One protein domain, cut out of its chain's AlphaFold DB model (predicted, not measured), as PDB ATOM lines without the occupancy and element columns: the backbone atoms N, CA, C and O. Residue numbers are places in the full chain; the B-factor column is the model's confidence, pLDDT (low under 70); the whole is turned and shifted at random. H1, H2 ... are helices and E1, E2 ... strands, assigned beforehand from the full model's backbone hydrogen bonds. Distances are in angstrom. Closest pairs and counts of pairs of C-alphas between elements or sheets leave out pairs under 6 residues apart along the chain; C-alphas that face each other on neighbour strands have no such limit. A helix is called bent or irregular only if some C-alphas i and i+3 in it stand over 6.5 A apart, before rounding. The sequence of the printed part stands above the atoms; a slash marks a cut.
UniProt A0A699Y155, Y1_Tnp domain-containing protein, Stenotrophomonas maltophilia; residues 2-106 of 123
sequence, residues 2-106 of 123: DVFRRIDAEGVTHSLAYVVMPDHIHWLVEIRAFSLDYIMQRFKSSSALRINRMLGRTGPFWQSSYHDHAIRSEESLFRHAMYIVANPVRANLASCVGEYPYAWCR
ATOM      1  N   ASP A   2     -31.377 -43.787 143.390       77.56
ATOM      2  CA  ASP A   2     -31.339 -45.167 143.908       77.56
ATOM      3  C   ASP A   2     -29.976 -45.874 143.862       77.56
ATOM      4  O   ASP A   2     -29.761 -46.805 144.630       77.56
ATOM      5  N   VAL A   3     -29.061 -45.496 142.958       90.81
ATOM      6  CA  VAL A   3     -27.814 -46.266 142.760       90.81
ATOM      7  C   VAL A   3     -26.863 -46.109 143.948       90.81
ATOM      8  O   VAL A   3     -26.400 -47.124 144.454       90.81
ATOM      9  N   PHE A   4     -26.641 -44.883 144.443       91.38
ATOM     10  CA  PHE A   4     -25.828 -44.635 145.646       91.38
ATOM     11  C   PHE A   4     -26.348 -45.437 146.839       91.38
ATOM     12  O   PHE A   4     -25.642 -46.274 147.390       91.38
ATOM     13  N   ARG A   5     -27.640 -45.263 147.151       90.12
ATOM     14  CA  ARG A   5     -28.300 -45.929 148.282       90.12
ATOM     15  C   ARG A   5     -28.259 -47.446 148.171       90.12
ATOM     16  O   ARG A   5     -28.170 -48.121 149.184       90.12
ATOM     17  N   ARG A   6     -28.338 -47.988 146.954       93.25
ATOM     18  CA  ARG A   6     -28.225 -49.428 146.733       93.25
ATOM     19  C   ARG A   6     -26.817 -49.936 147.039       93.25
ATOM     20  O   ARG A   6     -26.698 -50.947 147.716       93.25
ATOM     21  N   ILE A   7     -25.776 -49.264 146.542       95.00
ATOM     22  CA  ILE A   7     -24.384 -49.654 146.819       95.00
ATOM     23  C   ILE A   7     -24.099 -49.526 148.328       95.00
ATOM     24  O   ILE A   7     -23.481 -50.418 148.910       95.00
ATOM     25  N   ASP A   8     -24.647 -48.492 148.974       95.38
ATOM     26  CA  ASP A   8     -24.569 -48.316 150.428       95.38
ATOM     27  C   ASP A   8     -25.293 -49.437 151.197       95.38
ATOM     28  O   ASP A   8     -24.744 -50.002 152.142       95.38
ATOM     29  N   ALA A   9     -26.514 -49.807 150.788       95.38
ATOM     30  CA  ALA A   9     -27.312 -50.855 151.436       95.38
ATOM     31  C   ALA A   9     -26.676 -52.251 151.338       95.38
ATOM     32  O   ALA A   9     -26.939 -53.117 152.167       95.38
ATOM     33  N   GLU A  10     -25.834 -52.471 150.333       95.50
ATOM     34  CA  GLU A  10     -25.068 -53.705 150.164       95.50
ATOM     35  C   GLU A  10     -23.746 -53.697 150.957       95.50
ATOM     36  O   GLU A  10     -22.979 -54.655 150.884       95.50
ATOM     37  N   GLY A  11     -23.461 -52.627 151.710       95.62
ATOM     38  CA  GLY A  11     -22.273 -52.506 152.558       95.62
ATOM     39  C   GLY A  11     -20.973 -52.254 151.794       95.62
ATOM     40  O   GLY A  11     -19.898 -52.343 152.381       95.62
ATOM     41  N   VAL A  12     -21.055 -51.940 150.499       96.94
ATOM     42  CA  VAL A  12     -19.888 -51.687 149.639       96.94
ATOM     43  C   VAL A  12     -19.323 -50.290 149.882       96.94
ATOM     44  O   VAL A  12     -18.106 -50.101 149.937       96.94
ATOM     45  N   THR A  13     -20.212 -49.317 150.067       97.25
ATOM     46  CA  THR A  13     -19.868 -47.924 150.350       97.25
ATOM     47  C   THR A  13     -20.634 -47.384 151.545       97.25
ATOM     48  O   THR A  13     -21.597 -47.982 152.027       97.25
ATOM     49  N   HIS A  14     -20.200 -46.225 152.024       96.69
ATOM     50  CA  HIS A  14     -21.014 -45.360 152.856       96.69
ATOM     51  C   HIS A  14     -20.914 -43.920 152.356       96.69
ATOM     52  O   HIS A  14     -19.910 -43.234 152.558       96.69
ATOM     53  N   SER A  15     -21.959 -43.471 151.658       96.62
ATOM     54  CA  SER A  15     -22.057 -42.096 151.163       96.62
ATOM     55  C   SER A  15     -22.130 -41.088 152.311       96.62
ATOM     56  O   SER A  15     -22.951 -41.221 153.219       96.62
ATOM     57  N   LEU A  16     -21.319 -40.034 152.229       96.06
ATOM     58  CA  LEU A  16     -21.311 -38.923 153.186       96.06
ATOM     59  C   LEU A  16     -21.915 -37.649 152.586       96.06
ATOM     60  O   LEU A  16     -22.600 -36.908 153.286       96.06
ATOM     61  N   ALA A  17     -21.689 -37.401 151.296       95.81
ATOM     62  CA  ALA A  17     -22.344 -36.337 150.540       95.81
ATOM     63  C   ALA A  17     -22.304 -36.646 149.041       95.81
ATOM     64  O   ALA A  17     -21.386 -37.311 148.561       95.81
ATOM     65  N   TYR A  18     -23.277 -36.153 148.284       96.88
ATOM     66  CA  TYR A  18     -23.227 -36.175 146.824       96.88
ATOM     67  C   TYR A  18     -24.021 -35.022 146.223       96.88
ATOM     68  O   TYR A  18     -24.958 -34.501 146.830       96.88
ATOM     69  N   VAL A  19     -23.690 -34.680 144.982       96.62
ATOM     70  CA  VAL A  19     -24.523 -33.827 144.137       96.62
ATOM     71  C   VAL A  19     -24.521 -34.335 142.705       96.62
ATOM     72  O   VAL A  19     -23.477 -34.709 142.168       96.62
ATOM     73  N   VAL A  20     -25.705 -34.370 142.094       96.88
ATOM     74  CA  VAL A  20     -25.875 -34.676 140.671       96.88
ATOM     75  C   VAL A  20     -26.015 -33.367 139.901       96.88
ATOM     76  O   VAL A  20     -27.062 -32.717 139.936       96.88
ATOM     77  N   MET A  21     -24.943 -32.976 139.222       96.62
ATOM     78  CA  MET A  21     -24.910 -31.827 138.320       96.62
ATOM     79  C   MET A  21     -25.482 -32.231 136.947       96.62
ATOM     80  O   MET A  21     -25.606 -33.426 136.659       96.62
ATOM     81  N   PRO A  22     -25.853 -31.271 136.079       95.44
ATOM     82  CA  PRO A  22     -26.386 -31.579 134.750       95.44
ATOM     83  C   PRO A  22     -25.452 -32.420 133.864       95.44
ATOM     84  O   PRO A  22     -25.917 -33.171 133.010       95.44
ATOM     85  N   ASP A  23     -24.144 -32.298 134.069       94.31
ATOM     86  CA  ASP A  23     -23.079 -32.880 133.249       94.31
ATOM     87  C   ASP A  23     -22.175 -33.871 134.013       94.31
ATOM     88  O   ASP A  23     -21.542 -34.726 133.390       94.31
ATOM     89  N   HIS A  24     -22.122 -33.810 135.347       95.69
ATOM     90  CA  HIS A  24     -21.287 -34.691 136.170       95.69
ATOM     91  C   HIS A  24     -21.851 -34.925 137.584       95.69
ATOM     92  O   HIS A  24     -22.939 -34.483 137.940       95.69
ATOM     93  N   ILE A  25     -21.124 -35.684 138.403       96.25
ATOM     94  CA  ILE A  25     -21.480 -35.983 139.794       96.25
ATOM     95  C   ILE A  25     -20.248 -35.748 140.664       96.25
ATOM     96  O   ILE A  25     -19.162 -36.202 140.305       96.25
ATOM     97  N   HIS A  26     -20.438 -35.136 141.833       96.50
ATOM     98  CA  HIS A  26     -19.471 -35.227 142.928       96.50
ATOM     99  C   HIS A  26     -20.002 -36.165 144.010       96.50
ATOM    100  O   HIS A  26     -21.181 -36.098 144.367       96.50
ATOM    101  N   TRP A  27     -19.139 -37.034 144.534       96.88
ATOM    102  CA  TRP A  27     -19.508 -38.034 145.532       96.88
ATOM    103  C   TRP A  27     -18.401 -38.175 146.575       96.88
ATOM    104  O   TRP A  27     -17.297 -38.611 146.260       96.88
ATOM    105  N   LEU A  28     -18.710 -37.802 147.816       96.31
ATOM    106  CA  LEU A  28     -17.883 -38.075 148.984       96.31
ATOM    107  C   LEU A  28     -18.361 -39.364 149.633       96.31
ATOM    108  O   LEU A  28     -19.511 -39.464 150.080       96.31
ATOM    109  N   VAL A  29     -17.466 -40.340 149.694       96.06
ATOM    110  CA  VAL A  29     -17.813 -41.709 150.046       96.06
ATOM    111  C   VAL A  29     -16.689 -42.388 150.812       96.06
ATOM    112  O   VAL A  29     -15.518 -42.260 150.472       96.06
ATOM    113  N   GLU A  30     -17.065 -43.139 151.839       96.00
ATOM    114  CA  GLU A  30     -16.195 -44.113 152.488       96.00
ATOM    115  C   GLU A  30     -16.288 -45.449 151.730       96.00
ATOM    116  O   GLU A  30     -17.379 -46.000 151.549       96.00
ATOM    117  N   ILE A  31     -15.146 -45.980 151.290       96.06
ATOM    118  CA  ILE A  31     -15.055 -47.303 150.660       96.06
ATOM    119  C   ILE A  31     -14.967 -48.361 151.760       96.06
ATOM    120  O   ILE A  31     -14.059 -48.315 152.587       96.06
ATOM    121  N   ARG A  32     -15.897 -49.322 151.765       97.06
ATOM    122  CA  ARG A  32     -15.963 -50.381 152.789       97.06
ATOM    123  C   ARG A  32     -15.575 -51.755 152.268       97.06
ATOM    124  O   ARG A  32     -15.042 -52.566 153.019       97.06
ATOM    125  N   ALA A  33     -15.834 -52.018 150.992       96.12
ATOM    126  CA  ALA A  33     -15.449 -53.256 150.337       96.12
ATOM    127  C   ALA A  33     -15.125 -53.006 148.864       96.12
ATOM    128  O   ALA A  33     -15.704 -52.118 148.245       96.12
ATOM    129  N   PHE A  34     -14.273 -53.868 148.303       97.31
ATOM    130  CA  PHE A  34     -13.777 -53.789 146.925       97.31
ATOM    131  C   PHE A  34     -12.913 -52.551 146.648       97.31
ATOM    132  O   PHE A  34     -12.742 -51.669 147.485       97.31
ATOM    133  N   SER A  35     -12.309 -52.526 145.465       96.94
ATOM    134  CA  SER A  35     -11.509 -51.402 144.997       96.94
ATOM    135  C   SER A  35     -12.392 -50.287 144.425       96.94
ATOM    136  O   SER A  35     -13.529 -50.516 143.999       96.94
ATOM    137  N   LEU A  36     -11.862 -49.059 144.391       96.00
ATOM    138  CA  LEU A  36     -12.582 -47.901 143.857       96.00
ATOM    139  C   LEU A  36     -12.998 -48.107 142.392       96.00
ATOM    140  O   LEU A  36     -14.130 -47.799 142.028       96.00
ATOM    141  N   ASP A  37     -12.128 -48.680 141.561       96.56
ATOM    142  CA  ASP A  37     -12.410 -48.936 140.147       96.56
ATOM    143  C   ASP A  37     -13.596 -49.894 139.962       96.56
ATOM    144  O   ASP A  37     -14.467 -49.641 139.123       96.56
ATOM    145  N   TYR A  38     -13.701 -50.925 140.805       96.38
ATOM    146  CA  TYR A  38     -14.835 -51.844 140.810       96.38
ATOM    147  C   TYR A  38     -16.138 -51.120 141.172       96.38
ATOM    148  O   TYR A  38     -17.158 -51.258 140.486       96.38
ATOM    149  N   ILE A  39     -16.105 -50.296 142.223       97.12
ATOM    150  CA  ILE A  39     -17.259 -49.502 142.664       97.12
ATOM    151  C   ILE A  39     -17.701 -48.548 141.553       97.12
ATOM    152  O   ILE A  39     -18.889 -48.490 141.222       97.12
ATOM    153  N   MET A  40     -16.758 -47.848 140.925       97.06
ATOM    154  CA  MET A  40     -17.046 -46.900 139.853       97.06
ATOM    155  C   MET A  40     -17.570 -47.597 138.598       97.06
ATOM    156  O   MET A  40     -18.542 -47.124 138.002       97.06
ATOM    157  N   GLN A  41     -17.015 -48.748 138.215       95.81
ATOM    158  CA  GLN A  41     -17.540 -49.553 137.109       95.81
ATOM    159  C   GLN A  41     -18.995 -49.953 137.370       95.81
ATOM    160  O   GLN A  41     -19.863 -49.828 136.495       95.81
ATOM    161  N   ARG A  42     -19.288 -50.397 138.589       95.12
ATOM    162  CA  ARG A  42     -20.625 -50.823 138.990       95.12
ATOM    163  C   ARG A  42     -21.618 -49.665 139.029       95.12
ATOM    164  O   ARG A  42     -22.720 -49.782 138.488       95.12
ATOM    165  N   PHE A  43     -21.222 -48.537 139.611       96.44
ATOM    166  CA  PHE A  43     -22.026 -47.320 139.646       96.44
ATOM    167  C   PHE A  43     -22.368 -46.855 138.225       96.44
ATOM    168  O   PHE A  43     -23.543 -46.667 137.891       96.44
ATOM    169  N   LYS A  44     -21.352 -46.723 137.365       96.19
ATOM    170  CA  LYS A  44     -21.497 -46.211 135.997       96.19
ATOM    171  C   LYS A  44     -22.321 -47.142 135.117       96.19
ATOM    172  O   LYS A  44     -23.211 -46.667 134.421       96.19
ATOM    173  N   SER A  45     -22.082 -48.452 135.169       95.25
ATOM    174  CA  SER A  45     -22.852 -49.423 134.378       95.25
ATOM    175  C   SER A  45     -24.323 -49.479 134.806       95.25
ATOM    176  O   SER A  45     -25.215 -49.417 133.957       95.25
ATOM    177  N   SER A  46     -24.598 -49.525 136.115       94.56
ATOM    178  CA  SER A  46     -25.967 -49.593 136.641       94.56
ATOM    179  C   SER A  46     -26.771 -48.329 136.333       94.56
ATOM    180  O   SER A  46     -27.916 -48.412 135.879       94.56
ATOM    181  N   SER A  47     -26.170 -47.155 136.545       95.62
ATOM    182  CA  SER A  47     -26.811 -45.870 136.250       95.62
ATOM    183  C   SER A  47     -27.002 -45.660 134.748       95.62
ATOM    184  O   SER A  47     -28.118 -45.349 134.338       95.62
ATOM    185  N   ALA A  48     -25.983 -45.917 133.920       96.00
ATOM    186  CA  ALA A  48     -26.081 -45.776 132.467       96.00
ATOM    187  C   ALA A  48     -27.202 -46.642 131.887       96.00
ATOM    188  O   ALA A  48     -27.996 -46.156 131.089       96.00
ATOM    189  N   LEU A  49     -27.323 -47.902 132.326       95.12
ATOM    190  CA  LEU A  49     -28.388 -48.795 131.869       95.12
ATOM    191  C   LEU A  49     -29.784 -48.234 132.176       95.12
ATOM    192  O   LEU A  49     -30.664 -48.266 131.317       95.12
ATOM    193  N   ARG A  50     -29.995 -47.731 133.397       94.38
ATOM    194  CA  ARG A  50     -31.285 -47.155 133.811       94.38
ATOM    195  C   ARG A  50     -31.595 -45.877 133.039       94.38
ATOM    196  O   ARG A  50     -32.693 -45.753 132.509       94.38
ATOM    197  N   ILE A  51     -30.625 -44.972 132.942       95.00
ATOM    198  CA  ILE A  51     -30.799 -43.680 132.274       95.00
ATOM    199  C   ILE A  51     -31.064 -43.879 130.781       95.00
ATOM    200  O   ILE A  51     -32.025 -43.333 130.252       95.00
ATOM    201  N   ASN A  52     -30.291 -44.732 130.110       96.69
ATOM    202  CA  ASN A  52     -30.506 -45.049 128.700       96.69
ATOM    203  C   ASN A  52     -31.898 -45.636 128.443       96.69
ATOM    204  O   ASN A  52     -32.573 -45.204 127.513       96.69
ATOM    205  N   ARG A  53     -32.372 -46.554 129.299       96.06
ATOM    206  CA  ARG A  53     -33.743 -47.087 129.211       96.06
ATOM    207  C   ARG A  53     -34.799 -45.996 129.367       96.06
ATOM    208  O   ARG A  53     -35.745 -45.975 128.592       96.06
ATOM    209  N   MET A  54     -34.630 -45.091 130.333       95.81
ATOM    210  CA  MET A  54     -35.556 -43.972 130.549       95.81
ATOM    211  C   MET A  54     -35.580 -42.995 129.371       95.81
ATOM    212  O   MET A  54     -36.633 -42.462 129.044       95.81
ATOM    213  N   LEU A  55     -34.431 -42.766 128.733       96.38
ATOM    214  CA  LEU A  55     -34.296 -41.841 127.608       96.38
ATOM    215  C   LEU A  55     -34.557 -42.493 126.240       96.38
ATOM    216  O   LEU A  55     -34.459 -41.807 125.227       96.38
ATOM    217  N   GLY A  56     -34.829 -43.801 126.179       97.12
ATOM    218  CA  GLY A  56     -34.941 -44.534 124.910       97.12
ATOM    219  C   GLY A  56     -33.644 -44.540 124.089       97.12
ATOM    220  O   GLY A  56     -33.682 -44.629 122.865       97.12
ATOM    221  N   ARG A  57     -32.489 -44.403 124.749       96.38
ATOM    222  CA  ARG A  57     -31.162 -44.318 124.124       96.38
ATOM    223  C   ARG A  57     -30.376 -45.613 124.307       96.38
ATOM    224  O   ARG A  57     -30.652 -46.416 125.194       96.38
ATOM    225  N   THR A  58     -29.348 -45.789 123.486       93.06
ATOM    226  CA  THR A  58     -28.333 -46.840 123.626       93.06
ATOM    227  C   THR A  58     -26.934 -46.225 123.533       93.06
ATOM    228  O   THR A  58     -26.777 -45.080 123.108       93.06
ATOM    229  N   GLY A  59     -25.913 -46.971 123.963       93.44
ATOM    230  CA  GLY A  59     -24.519 -46.519 123.943       93.44
ATOM    231  C   GLY A  59     -24.016 -45.947 125.277       93.44
ATOM    232  O   GLY A  59     -24.687 -46.074 126.307       93.44
ATOM    233  N   PRO A  60     -22.800 -45.375 125.294       94.06
ATOM    234  CA  PRO A  60     -22.188 -44.858 126.513       94.06
ATOM    235  C   PRO A  60     -22.945 -43.632 127.035       94.06
ATOM    236  O   PRO A  60     -23.247 -42.709 126.284       94.06
ATOM    237  N   PHE A  61     -23.234 -43.625 128.339       95.69
ATOM    238  CA  PHE A  61     -23.786 -42.455 129.031       95.69
ATOM    239  C   PHE A  61     -22.691 -41.632 129.721       95.69
ATOM    240  O   PHE A  61     -22.702 -40.409 129.672       95.69
ATOM    241  N   TRP A  62     -21.727 -42.311 130.348       96.81
ATOM    242  CA  TRP A  62     -20.623 -41.669 131.051       96.81
ATOM    243  C   TRP A  62     -19.370 -41.579 130.183       96.81
ATOM    244  O   TRP A  62     -19.070 -42.513 129.438       96.81
ATOM    245  N   GLN A  63     -18.583 -40.515 130.383       94.88
ATOM    246  CA  GLN A  63     -17.197 -40.449 129.909       94.88
ATOM    247  C   GLN A  63     -16.359 -41.616 130.452       94.88
ATOM    248  O   GLN A  63     -16.674 -42.175 131.506       94.88
ATOM    249  N   SER A  64     -15.281 -41.983 129.763       92.56
ATOM    250  CA  SER A  64     -14.280 -42.916 130.291       92.56
ATOM    251  C   SER A  64     -13.550 -42.314 131.502       92.56
ATOM    252  O   SER A  64     -13.446 -41.101 131.635       92.56
ATOM    253  N   SER A  65     -13.044 -43.174 132.393       92.44
ATOM    254  CA  SER A  65     -12.355 -42.784 133.637       92.44
ATOM    255  C   SER A  65     -13.221 -42.045 134.675       92.44
ATOM    256  O   SER A  65     -14.426 -41.853 134.501       92.44
ATOM    257  N   TYR A  66     -12.626 -41.709 135.810       94.38
ATOM    258  CA  TYR A  66     -13.170 -40.856 136.863       94.38
ATOM    259  C   TYR A  66     -12.013 -40.076 137.500       94.38
ATOM    260  O   TYR A  66     -10.852 -40.422 137.301       94.38
ATOM    261  N   HIS A  67     -12.337 -39.005 138.221       94.19
ATOM    262  CA  HIS A  67     -11.372 -38.281 139.042       94.19
ATOM    263  C   HIS A  67     -11.609 -38.655 140.501       94.19
ATOM    264  O   HIS A  67     -12.746 -38.573 140.972       94.19
ATOM    265  N   ASP A  68     -10.554 -39.042 141.206       92.81
ATOM    266  CA  ASP A  68     -10.589 -39.349 142.628       92.81
ATOM    267  C   ASP A  68      -9.521 -38.571 143.393       92.81
ATOM    268  O   ASP A  68      -8.504 -38.156 142.843       92.81
ATOM    269  N   HIS A  69      -9.808 -38.332 144.667       92.62
ATOM    270  CA  HIS A  69      -8.896 -37.722 145.619       92.62
ATOM    271  C   HIS A  69      -9.125 -38.403 146.973       92.62
ATOM    272  O   HIS A  69     -10.258 -38.477 147.457       92.62
ATOM    273  N   ALA A  70      -8.058 -38.949 147.556       92.81
ATOM    274  CA  ALA A  70      -8.112 -39.654 148.828       92.81
ATOM    275  C   ALA A  70      -7.915 -38.671 149.989       92.81
ATOM    276  O   ALA A  70      -6.802 -38.202 150.219       92.81
ATOM    277  N   ILE A  71      -8.993 -38.423 150.735       90.62
ATOM    278  CA  ILE A  71      -9.000 -37.491 151.868       90.62
ATOM    279  C   ILE A  71      -8.207 -38.074 153.035       90.62
ATOM    280  O   ILE A  71      -8.460 -39.201 153.481       90.62
ATOM    281  N   ARG A  72      -7.255 -37.297 153.546       86.38
ATOM    282  CA  ARG A  72      -6.373 -37.698 154.652       86.38
ATOM    283  C   ARG A  72      -6.991 -37.380 156.013       86.38
ATOM    284  O   ARG A  72      -7.891 -36.562 156.130       86.38
ATOM    285  N   SER A  73      -6.476 -38.001 157.076       77.38
ATOM    286  CA  SER A  73      -7.021 -37.860 158.440       77.38
ATOM    287  C   SER A  73      -7.006 -36.433 158.996       77.38
ATOM    288  O   SER A  73      -7.784 -36.125 159.892       77.38
ATOM    289  N   GLU A  74      -6.109 -35.578 158.504       72.31
ATOM    290  CA  GLU A  74      -6.011 -34.170 158.914       72.31
ATOM    291  C   GLU A  74      -7.006 -33.270 158.166       72.31
ATOM    292  O   GLU A  74      -7.327 -32.169 158.620       72.31
ATOM    293  N   GLU A  75      -7.530 -33.732 157.032       79.31
ATOM    294  CA  GLU A  75      -8.491 -32.986 156.240       79.31
ATOM    295  C   GLU A  75      -9.903 -33.127 156.809       79.31
ATOM    296  O   GLU A  75     -10.369 -34.191 157.223       79.31
ATOM    297  N   SER A  76     -10.648 -32.025 156.790       86.94
ATOM    298  CA  SER A  76     -12.023 -32.034 157.272       86.94
ATOM    299  C   SER A  76     -12.956 -32.658 156.228       86.94
ATOM    300  O   SER A  76     -13.231 -32.055 155.187       86.94
ATOM    301  N   LEU A  77     -13.515 -33.835 156.537       91.19
ATOM    302  CA  LEU A  77     -14.609 -34.442 155.758       91.19
ATOM    303  C   LEU A  77     -15.807 -33.495 155.631       91.19
ATOM    304  O   LEU A  77     -16.427 -33.413 154.576       91.19
ATOM    305  N   PHE A  78     -16.107 -32.750 156.700       89.75
ATOM    306  CA  PHE A  78     -17.172 -31.754 156.700       89.75
ATOM    307  C   PHE A  78     -16.906 -30.653 155.668       89.75
ATOM    308  O   PHE A  78     -17.789 -30.331 154.880       89.75
ATOM    309  N   ARG A  79     -15.675 -30.124 155.604       88.56
ATOM    310  CA  ARG A  79     -15.291 -29.114 154.604       88.56
ATOM    311  C   ARG A  79     -15.483 -29.630 153.175       88.56
ATOM    312  O   ARG A  79     -16.068 -28.929 152.355       88.56
ATOM    313  N   HIS A  80     -15.055 -30.860 152.896       91.25
ATOM    314  CA  HIS A  80     -15.259 -31.502 151.594       91.25
ATOM    315  C   HIS A  80     -16.741 -31.690 151.262       91.25
ATOM    316  O   HIS A  80     -17.171 -31.426 150.140       91.25
ATOM    317  N   ALA A  81     -17.539 -32.114 152.241       92.81
ATOM    318  CA  ALA A  81     -18.975 -32.264 152.071       92.81
ATOM    319  C   ALA A  81     -19.649 -30.926 151.745       92.81
ATOM    320  O   ALA A  81     -20.437 -30.871 150.804       92.81
ATOM    321  N   MET A  82     -19.299 -29.852 152.467       91.19
ATOM    322  CA  MET A  82     -19.813 -28.501 152.218       91.19
ATOM    323  C   MET A  82     -19.416 -27.988 150.840       91.19
ATOM    324  O   MET A  82     -20.270 -27.480 150.118       91.19
ATOM    325  N   TYR A  83     -18.164 -28.202 150.430       90.88
ATOM    326  CA  TYR A  83     -17.731 -27.900 149.069       90.88
ATOM    327  C   TYR A  83     -18.615 -28.612 148.033       90.88
ATOM    328  O   TYR A  83     -19.159 -27.971 147.134       90.88
ATOM    329  N   ILE A  84     -18.832 -29.922 148.190       93.94
ATOM    330  CA  ILE A  84     -19.665 -30.725 147.282       93.94
ATOM    331  C   ILE A  84     -21.075 -30.148 147.160       93.94
ATOM    332  O   ILE A  84     -21.514 -29.879 146.043       93.94
ATOM    333  N   VAL A  85     -21.770 -29.906 148.272       93.69
ATOM    334  CA  VAL A  85     -23.154 -29.400 148.225       93.69
ATOM    335  C   VAL A  85     -23.266 -27.922 147.853       93.69
ATOM    336  O   VAL A  85     -24.350 -27.479 147.480       93.69
ATOM    337  N   ALA A  86     -22.164 -27.172 147.889       93.19
ATOM    338  CA  ALA A  86     -22.090 -25.797 147.405       93.19
ATOM    339  C   ALA A  86     -21.880 -25.690 145.882       93.19
ATOM    340  O   ALA A  86     -22.101 -24.617 145.315       93.19
ATOM    341  N   ASN A  87     -21.500 -26.773 145.190       94.25
ATOM    342  CA  ASN A  87     -21.262 -26.747 143.738       94.25
ATOM    343  C   ASN A  87     -22.454 -26.235 142.907       94.25
ATOM    344  O   ASN A  87     -22.217 -25.442 141.997       94.25
ATOM    345  N   PRO A  88     -23.723 -26.579 143.207       95.12
ATOM    346  CA  PRO A  88     -24.871 -25.996 142.513       95.12
ATOM    347  C   PRO A  88     -24.919 -24.472 142.586       95.12
ATOM    348  O   PRO A  88     -25.209 -23.832 141.583       95.12
ATOM    349  N   VAL A  89     -24.594 -23.880 143.739       93.31
ATOM    350  CA  VAL A  89     -24.562 -22.418 143.903       93.31
ATOM    351  C   VAL A  89     -23.435 -21.819 143.065       93.31
ATOM    352  O   VAL A  89     -23.651 -20.861 142.330       93.31
ATOM    353  N   ARG A  90     -22.243 -22.432 143.095       90.69
ATOM    354  CA  ARG A  90     -21.086 -22.007 142.281       90.69
ATOM    355  C   ARG A  90     -21.364 -22.095 140.777       90.69
ATOM    356  O   ARG A  90     -20.892 -21.256 140.019       90.69
ATOM    357  N   ALA A  91     -22.147 -23.086 140.359       93.88
ATOM    358  CA  ALA A  91     -22.608 -23.266 138.984       93.88
ATOM    359  C   ALA A  91     -23.874 -22.453 138.651       93.88
ATOM    360  O   ALA A  91     -24.434 -22.615 137.568       93.88
ATOM    361  N   ASN A  92     -24.339 -21.596 139.568       94.69
ATOM    362  CA  ASN A  92     -25.510 -20.738 139.396       94.69
ATOM    363  C   ASN A  92     -26.827 -21.514 139.135       94.69
ATOM    364  O   ASN A  92     -27.729 -21.018 138.457       94.69
ATOM    365  N   LEU A  93     -26.926 -22.737 139.673       95.12
ATOM    366  CA  LEU A  93     -28.099 -23.627 139.633       95.12
ATOM    367  C   LEU A  93     -29.012 -23.484 140.866       95.12
ATOM    368  O   LEU A  93     -30.123 -24.013 140.865       95.12
ATOM    369  N   ALA A  94     -28.542 -22.816 141.920       93.38
ATOM    370  CA  ALA A  94     -29.275 -22.541 143.156       93.38
ATOM    371  C   ALA A  94     -28.804 -21.213 143.766       93.38
ATOM    372  O   ALA A  94     -27.665 -20.806 143.524       93.38
ATOM    373  N   SER A  95     -29.655 -20.552 144.558       90.44
ATOM    374  CA  SER A  95     -29.304 -19.269 145.187       90.44
ATOM    375  C   SER A  95     -28.560 -19.475 146.503       90.44
ATOM    376  O   SER A  95     -27.679 -18.686 146.842       90.44
ATOM    377  N   CYS A  96     -28.872 -20.547 147.233       89.25
ATOM    378  CA  CYS A  96     -28.141 -20.935 148.436       89.25
ATOM    379  C   CYS A  96     -27.962 -22.457 148.562       89.25
ATOM    380  O   CYS A  96     -28.566 -23.262 147.844       89.25
ATOM    381  N   VAL A  97     -27.057 -22.858 149.459       89.44
ATOM    382  CA  VAL A  97     -26.758 -24.269 149.722       89.44
ATOM    383  C   VAL A  97     -27.995 -24.931 150.338       89.44
ATOM    384  O   VAL A  97     -28.592 -24.398 151.264       89.44
ATOM    385  N   GLY A  98     -28.377 -26.101 149.823       89.38
ATOM    386  CA  GLY A  98     -29.554 -26.851 150.284       89.38
ATOM    387  C   GLY A  98     -30.819 -26.666 149.436       89.38
ATOM    388  O   GLY A  98     -31.709 -27.507 149.516       89.38
ATOM    389  N   GLU A  99     -30.891 -25.654 148.565       91.88
ATOM    390  CA  GLU A  99     -32.037 -25.471 147.650       91.88
ATOM    391  C   GLU A  99     -32.032 -26.441 146.464       91.88
ATOM    392  O   GLU A  99     -33.077 -26.736 145.883       91.88
ATOM    393  N   TYR A 100     -30.856 -26.933 146.071       94.50
ATOM    394  CA  TYR A 100     -30.732 -27.788 144.899       94.50
ATOM    395  C   TYR A 100     -31.216 -29.219 145.203       94.50
ATOM    396  O   TYR A 100     -30.575 -29.931 145.983       94.50
ATOM    397  N   PRO A 101     -32.295 -29.705 144.558       94.62
ATOM    398  CA  PRO A 101     -32.985 -30.938 144.958       94.62
ATOM    399  C   PRO A 101     -32.188 -32.217 144.673       94.62
ATOM    400  O   PRO A 101     -32.566 -33.302 145.117       94.62
ATOM    401  N   TYR A 102     -31.098 -32.111 143.908       95.69
ATOM    402  CA  TYR A 102     -30.252 -33.242 143.539       95.69
ATOM    403  C   TYR A 102     -28.935 -33.302 144.326       95.69
ATOM    404  O   TYR A 102     -28.019 -34.031 143.935       95.69
ATOM    405  N   ALA A 103     -28.850 -32.561 145.431       94.69
ATOM    406  CA  ALA A 103     -27.786 -32.653 146.421       94.69
ATOM    407  C   ALA A 103     -28.269 -33.374 147.689       94.69
ATOM    408  O   ALA A 103     -29.443 -33.320 148.053       94.69
ATOM    409  N   TRP A 104     -27.350 -34.041 148.380       95.00
ATOM    410  CA  TRP A 104     -27.585 -34.617 149.700       95.00
ATOM    411  C   TRP A 104     -26.297 -34.599 150.520       95.00
ATOM    412  O   TRP A 104     -25.207 -34.818 149.989       95.00
ATOM    413  N   CYS A 105     -26.436 -34.388 151.825       94.25
ATOM    414  CA  CYS A 105     -25.338 -34.356 152.779       94.25
ATOM    415  C   CYS A 105     -25.745 -35.082 154.060       94.25
ATOM    416  O   CYS A 105     -26.888 -34.967 154.503       94.25
ATOM    417  N   ARG A 106     -24.804 -35.803 154.674       93.88
ATOM    418  CA  ARG A 106     -24.978 -36.384 156.009       93.88
ATOM    419  C   ARG A 106     -25.073 -35.309 157.093       93.88
ATOM    420  O   ARG A 106     -25.738 -35.530 158.102       93.88
TER     421      ARG A 106
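This is residues 2 to 106 of the 123 residues of the protein "Y1_Tnp domain-containing protein" of Stenotrophomonas maltophilia (UniProt A0A699Y155). A small antiparallel sheet, a long hairpin E1 and E2 with short E3 beside E1, stands between H3, which covers one face, and short H1 on the other; long H2 packs on H1 away from the sheet, and the long stretch 56 to 76 leads from H2 across to H3. The 105 printed residues hold three named helices and three strands, along the chain H1 E1 E2 H2 H3 E3, with sheet order E2 E1 E3. The class is mixed, helices and strands; the whole is compact, with a radius of gyration of the C-alphas of 14.4 A and spans of 40 by 34 by 24 A.

Find C-alpha 2 at (-31.339, -45.167, 143.908), where H1, residues 2 to 9, begins. E1, residues 13 to 20, spans 17.5 A and bends by 81 degrees at residue 16; E2, residues 25 to 31, spans 17.0 A. H2, residues 36 to 55, runs 27.8 A to (-34.296, -41.841, 127.608). H3, residues 77 to 90, runs 19.4 A and is only just irregular: C-alphas 85 and 88 are 6.9 A apart. E3, residues 103 to 105, ends at (-25.338, -34.356, 152.779).

Look between E1 and E2: N 16 and O 28 are 2.9 A apart; between E1 and E3, N 18 and O 104 are 2.9 A apart. H3 is on the sheet along E1, height 8.3 A, closest C-alphas Ala 17 and Ala 81 at 5.5 A. H1 is on the opposite face, height 6.7 A, closest C-alphas Asp 8 and His 14 at 5.2 A. H2, not on the sheet, touches H1 with residues 43 to 47 alone, closest C-alphas Val 3 and Ser 47 at 6.6 A; they run opposite ways at a shallow tilt of 34 degrees, only just short of steep. H2 and H3 are apart. In H1 and H2 every O i to N i+4 pair is within hydrogen-bond range, in H3 8 of 10.

The C-alphas farthest apart, Gly 56 and Glu 74, are 45.8 A apart. The printed part has no cut; the links H2 to H3 and H3 to E3 are long, and no printed residue is under 70 in pLDDT.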